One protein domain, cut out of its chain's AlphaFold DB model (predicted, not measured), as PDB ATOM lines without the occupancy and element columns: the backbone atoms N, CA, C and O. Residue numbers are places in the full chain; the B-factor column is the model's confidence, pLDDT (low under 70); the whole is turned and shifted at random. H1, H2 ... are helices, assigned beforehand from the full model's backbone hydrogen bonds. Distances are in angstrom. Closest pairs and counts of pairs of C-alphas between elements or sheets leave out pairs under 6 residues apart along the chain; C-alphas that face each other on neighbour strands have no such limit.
ATOM      1  N   MET A 254     183.464 181.033 297.411       98.19
ATOM      2  CA  MET A 254     182.127 181.630 297.440       98.19
ATOM      3  C   MET A 254     181.177 180.783 298.281       98.19
ATOM      4  O   MET A 254     181.002 179.612 297.963       98.19
ATOM      5  N   PRO A 255     180.471 181.344 299.272       97.69
ATOM      6  CA  PRO A 255     179.456 180.596 300.002       97.69
ATOM      7  C   PRO A 255     178.338 180.092 299.078       97.69
ATOM      8  O   PRO A 255     177.679 180.881 298.396       97.69
ATOM      9  N   ALA A 256     178.058 178.789 299.103       96.69
ATOM     10  CA  ALA A 256     177.015 178.160 298.288       96.69
ATOM     11  C   ALA A 256     175.607 178.687 298.599       96.69
ATOM     12  O   ALA A 256     174.723 178.650 297.740       96.69
ATOM     13  N   LYS A 257     175.405 179.256 299.798       96.00
ATOM     14  CA  LYS A 257     174.167 179.957 300.180       96.00
ATOM     15  C   LYS A 257     173.823 181.128 299.256       96.00
ATOM     16  O   LYS A 257     172.666 181.523 299.184       96.00
ATOM     17  N   LEU A 258     174.808 181.677 298.539       96.44
ATOM     18  CA  LEU A 258     174.574 182.745 297.573       96.44
ATOM     19  C   LEU A 258     173.921 182.243 296.289       96.44
ATOM     20  O   LEU A 258     173.317 183.061 295.599       96.44
ATOM     21  N   LEU A 259     174.031 180.952 295.959       96.00
ATOM     22  CA  LEU A 259     173.488 180.377 294.732       96.00
ATOM     23  C   LEU A 259     171.960 180.277 294.784       96.00
ATOM     24  O   LEU A 259     171.377 179.793 295.757       96.00
ATOM     25  N   ASN A 260     171.302 180.667 293.695       94.81
ATOM     26  CA  ASN A 260     169.878 180.411 293.503       94.81
ATOM     27  C   ASN A 260     169.629 178.972 293.006       94.81
ATOM     28  O   ASN A 260     170.552 178.229 292.679       94.81
ATOM     29  N   LYS A 261     168.355 178.570 292.909       93.62
ATOM     30  CA  LYS A 261     167.966 177.206 292.504       93.62
ATOM     31  C   LYS A 261     168.517 176.785 291.132       93.62
ATOM     32  O   LYS A 261     168.858 175.621 290.965       93.62
ATOM     33  N   GLN A 262     168.584 177.691 290.155       93.31
ATOM     34  CA  GLN A 262     169.102 177.379 288.816       93.31
ATOM     35  C   GLN A 262     170.624 177.228 288.836       93.31
ATOM     36  O   GLN A 262     171.151 176.274 288.281       93.31
ATOM     37  N   GLU A 263     171.321 178.115 289.536       95.31
ATOM     38  CA  GLU A 263     172.779 178.061 289.669       95.31
ATOM     39  C   GLU A 263     173.230 176.818 290.449       95.31
ATOM     40  O   GLU A 263     174.206 176.179 290.076       95.31
ATOM     41  N   LYS A 264     172.474 176.403 291.473       95.56
ATOM     42  CA  LYS A 264     172.713 175.131 292.170       95.56
ATOM     43  C   LYS A 264     172.599 173.927 291.234       95.56
ATOM     44  O   LYS A 264     173.423 173.026 291.324       95.56
ATOM     45  N   LYS A 265     171.638 173.924 290.299       94.44
ATOM     46  CA  LYS A 265     171.535 172.862 289.281       94.44
ATOM     47  C   LYS A 265     172.768 172.810 288.381       94.44
ATOM     48  O   LYS A 265     173.230 171.716 288.095       94.44
ATOM     49  N   ILE A 266     173.314 173.964 287.988       95.38
ATOM     50  CA  ILE A 266     174.558 174.023 287.201       95.38
ATOM     51  C   ILE A 266     175.693 173.331 287.964       95.38
ATOM     52  O   ILE A 266     176.390 172.500 287.391       95.38
ATOM     53  N   ILE A 267     175.838 173.614 289.265       96.31
ATOM     54  CA  ILE A 267     176.860 172.971 290.104       96.31
ATOM     55  C   ILE A 267     176.631 171.462 290.239       96.31
ATOM     56  O   ILE A 267     177.582 170.702 290.091       96.31
ATOM     57  N   ILE A 268     175.391 171.024 290.475       95.50
ATOM     58  CA  ILE A 268     175.035 169.599 290.562       95.50
ATOM     59  C   ILE A 268     175.426 168.873 289.277       95.50
ATOM     60  O   ILE A 268     176.096 167.849 289.337       95.50
ATOM     61  N   THR A 269     175.057 169.422 288.117       94.62
ATOM     62  CA  THR A 269     175.411 168.835 286.821       94.62
ATOM     63  C   THR A 269     176.921 168.814 286.613       94.62
ATOM     64  O   THR A 269     177.460 167.783 286.226       94.62
ATOM     65  N   LYS A 270     177.617 169.918 286.912       93.50
ATOM     66  CA  LYS A 270     179.071 170.026 286.741       93.50
ATOM     67  C   LYS A 270     179.843 169.015 287.588       93.50
ATOM     68  O   LYS A 270     180.813 168.438 287.116       93.50
ATOM     69  N   LEU A 271     179.418 168.821 288.833       94.44
ATOM     70  CA  LEU A 271     180.062 167.913 289.780       94.44
ATOM     71  C   LEU A 271     179.480 166.492 289.763       94.44
ATOM     72  O   LEU A 271     179.902 165.660 290.560       94.44
ATOM     73  N   ASN A 272     178.512 166.210 288.884       95.06
ATOM     74  CA  ASN A 272     177.788 164.939 288.838       95.06
ATOM     75  C   ASN A 272     177.206 164.519 290.210       95.06
ATOM     76  O   ASN A 272     177.300 163.364 290.627       95.06
ATOM     77  N   LEU A 273     176.633 165.483 290.937       94.31
ATOM     78  CA  LEU A 273     176.015 165.257 292.246       94.31
ATOM     79  C   LEU A 273     174.592 164.716 292.089       94.31
ATOM     80  O   LEU A 273     173.920 164.975 291.088       94.31
ATOM     81  N   LYS A 274     174.107 163.988 293.099       91.62
ATOM     82  CA  LYS A 274     172.742 163.441 293.097       91.62
ATOM     83  C   LYS A 274     171.744 164.423 293.697       91.62
ATOM     84  O   LYS A 274     170.668 164.612 293.133       91.62
ATOM     85  N   ASN A 275     172.110 165.061 294.808       90.44
ATOM     86  CA  ASN A 275     171.214 165.918 295.571       90.44
ATOM     87  C   ASN A 275     171.788 167.324 295.783       90.44
ATOM     88  O   ASN A 275     172.952 167.613 295.510       90.44
ATOM     89  N   ILE A 276     170.935 168.235 296.255       87.06
ATOM     90  CA  ILE A 276     171.303 169.636 296.501       87.06
ATOM     91  C   ILE A 276     172.112 169.798 297.794       87.06
ATOM     92  O   ILE A 276     172.896 170.738 297.909       87.06
ATOM     93  N   GLU A 277     171.923 168.881 298.742       89.88
ATOM     94  CA  GLU A 277     172.644 168.769 300.009       89.88
ATOM     95  C   GLU A 277     174.109 168.371 299.792       89.88
ATOM     96  O   GLU A 277     174.962 168.725 300.602       89.88
ATOM     97  N   ASP A 278     174.405 167.717 298.664       93.00
ATOM     98  CA  ASP A 278     175.755 167.287 298.290       93.00
ATOM     99  C   ASP A 278     176.611 168.448 297.745       93.00
ATOM    100  O   ASP A 278     177.806 168.288 297.496       93.00
ATOM    101  N   ILE A 279     176.016 169.629 297.519       94.56
ATOM    102  CA  ILE A 279     176.755 170.802 297.047       94.56
ATOM    103  C   ILE A 279     177.723 171.261 298.150       94.56
ATOM    104  O   ILE A 279     177.273 171.565 299.259       94.56
ATOM    105  N   PRO A 280     179.028 171.422 297.848       95.50
ATOM    106  CA  PRO A 280     179.993 171.953 298.803       95.50
ATOM    107  C   PRO A 280     179.534 173.285 299.396       95.50
ATOM    108  O   PRO A 280     179.080 174.168 298.669       95.50
ATOM    109  N   GLN A 281     179.706 173.472 300.708       96.62
ATOM    110  CA  GLN A 281     179.336 174.727 301.381       96.62
ATOM    111  C   GLN A 281     180.055 175.947 300.786       96.62
ATOM    112  O   GLN A 281     179.517 177.058 300.798       96.62
ATOM    113  N   MET A 282     181.250 175.723 300.239       97.50
ATOM    114  CA  MET A 282     182.095 176.721 299.603       97.50
ATOM    115  C   MET A 282     182.381 176.311 298.154       97.50
ATOM    116  O   MET A 282     182.833 175.205 297.880       97.50
ATOM    117  N   ILE A 283     182.121 177.225 297.226       97.44
ATOM    118  CA  ILE A 283     182.237 177.049 295.780       97.44
ATOM    119  C   ILE A 283     183.579 177.625 295.315       97.44
ATOM    120  O   ILE A 283     183.860 178.815 295.523       97.44
ATOM    121  N   THR A 284     184.390 176.781 294.676       96.62
ATOM    122  CA  THR A 284     185.728 177.120 294.169       96.62
ATOM    123  C   THR A 284     185.671 177.964 292.894       96.62
ATOM    124  O   THR A 284     184.623 178.116 292.269       96.62
ATOM    125  N   GLU A 285     186.813 178.517 292.491       94.81
ATOM    126  CA  GLU A 285     186.962 179.242 291.223       94.81
ATOM    127  C   GLU A 285     186.527 178.412 290.006       94.81
ATOM    128  O   GLU A 285     185.734 178.886 289.191       94.81
ATOM    129  N   GLU A 286     186.975 177.159 289.921       94.38
ATOM    130  CA  GLU A 286     186.644 176.249 288.822       94.38
ATOM    131  C   GLU A 286     185.134 176.001 288.728       94.38
ATOM    132  O   GLU A 286     184.532 176.079 287.653       94.38
ATOM    133  N   MET A 287     184.486 175.773 289.871       94.88
ATOM    134  CA  MET A 287     183.042 175.558 289.939       94.88
ATOM    135  C   MET A 287     182.252 176.788 289.474       94.88
ATOM    136  O   MET A 287     181.180 176.646 288.890       94.88
ATOM    137  N   ARG A 288     182.778 178.001 289.700       93.75
ATOM    138  CA  ARG A 288     182.130 179.256 289.291       93.75
ATOM    139  C   ARG A 288     182.264 179.574 287.806       93.75
ATOM    140  O   ARG A 288     181.523 180.431 287.335       93.75
ATOM    141  N   HIS A 289     183.175 178.931 287.077       90.19
ATOM    142  CA  HIS A 289     183.468 179.273 285.680       90.19
ATOM    143  C   HIS A 289     182.205 179.333 284.796       90.19
ATOM    144  O   HIS A 289     182.002 180.299 284.053       90.19
ATOM    145  N   ASP A 290     181.318 178.350 284.972       88.81
ATOM    146  CA  ASP A 290     180.097 178.168 284.172       88.81
ATOM    147  C   ASP A 290     178.884 178.908 284.741       88.81
ATOM    148  O   ASP A 290     177.793 178.887 284.167       88.81
ATOM    149  N   LEU A 291     179.047 179.570 285.886       95.06
ATOM    150  CA  LEU A 291     177.959 180.305 286.499       95.06
ATOM    151  C   LEU A 291     177.664 181.588 285.701       95.06
ATOM    152  O   LEU A 291     178.576 182.362 285.385       95.06
ATOM    153  N   PRO A 292     176.386 181.853 285.374       93.81
ATOM    154  CA  PRO A 292     176.021 182.982 284.535       93.81
ATOM    155  C   PRO A 292     176.057 184.293 285.320       93.81
ATOM    156  O   PRO A 292     175.824 184.334 286.533       93.81
ATOM    157  N   LEU A 293     176.227 185.406 284.605       90.19
ATOM    158  CA  LEU A 293     175.879 186.710 285.156       90.19
ATOM    159  C   LEU A 293     174.366 186.767 285.390       90.19
ATOM    160  O   LEU A 293     173.563 186.496 284.495       90.19
ATOM    161  N   ARG A 294     173.961 187.157 286.600       87.06
ATOM    162  CA  ARG A 294     172.548 187.411 286.882       87.06
ATOM    163  C   ARG A 294     172.096 188.629 286.095       87.06
ATOM    164  O   ARG A 294     172.707 189.693 286.191       87.06
ATOM    165  N   LYS A 295     170.955 188.509 285.414       69.00
ATOM    166  CA  LYS A 295     170.178 189.679 284.993       69.00
ATOM    167  C   LYS A 295     169.841 190.448 286.274       69.00
ATOM    168  O   LYS A 295     169.169 189.906 287.151       69.00
TER     169      LYS A 295
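Overview. This is residues 254 to 295 of the 312 residues of the protein "Endonuclease MamI" of Planktothrix agardhii NIVA-CYA 126/8 (UniProt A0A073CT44). This small domain has little regular structure: one helix, H1, and a one-turn helix, H2, are joined by a long loop, residues 271 to 284, that leads away from H1 and folds back to H2. Near its end, residues 282 to 283 pair antiparallel with residues 254 to 255. The printed part has 42 residues, 14 of them in the two named helices, H1 then H2, with no named strand; the class is all helix. It is compact, with a radius of gyration of the C-alphas of 9.3 A, and elongated, spanning 27 by 17 by 16 A.

Arrangement. H1, residues 261 to 270, and H2, residues 285 to 288, are close but not clearly touching; their closest C-alphas, of Ile 267 and Met 287, are 6.7 A apart. In H1 every O i to N i+4 pair is within hydrogen-bond range; H2 is too short for such a pair.

Along the chain. H1 runs 14.4 A from C-alpha 261 at (167.966, 177.206, 292.504). H2 ends at C-alpha 288, (182.130, 179.256, 289.291).

Size, cuts and confidence. The two C-alphas farthest apart, of Lys 274 and Lys 295, are 27.6 A apart. The printed part has no cut. The link from H1 to H2 is long, with 14 residues. Residue 295 is under pLDDT 70.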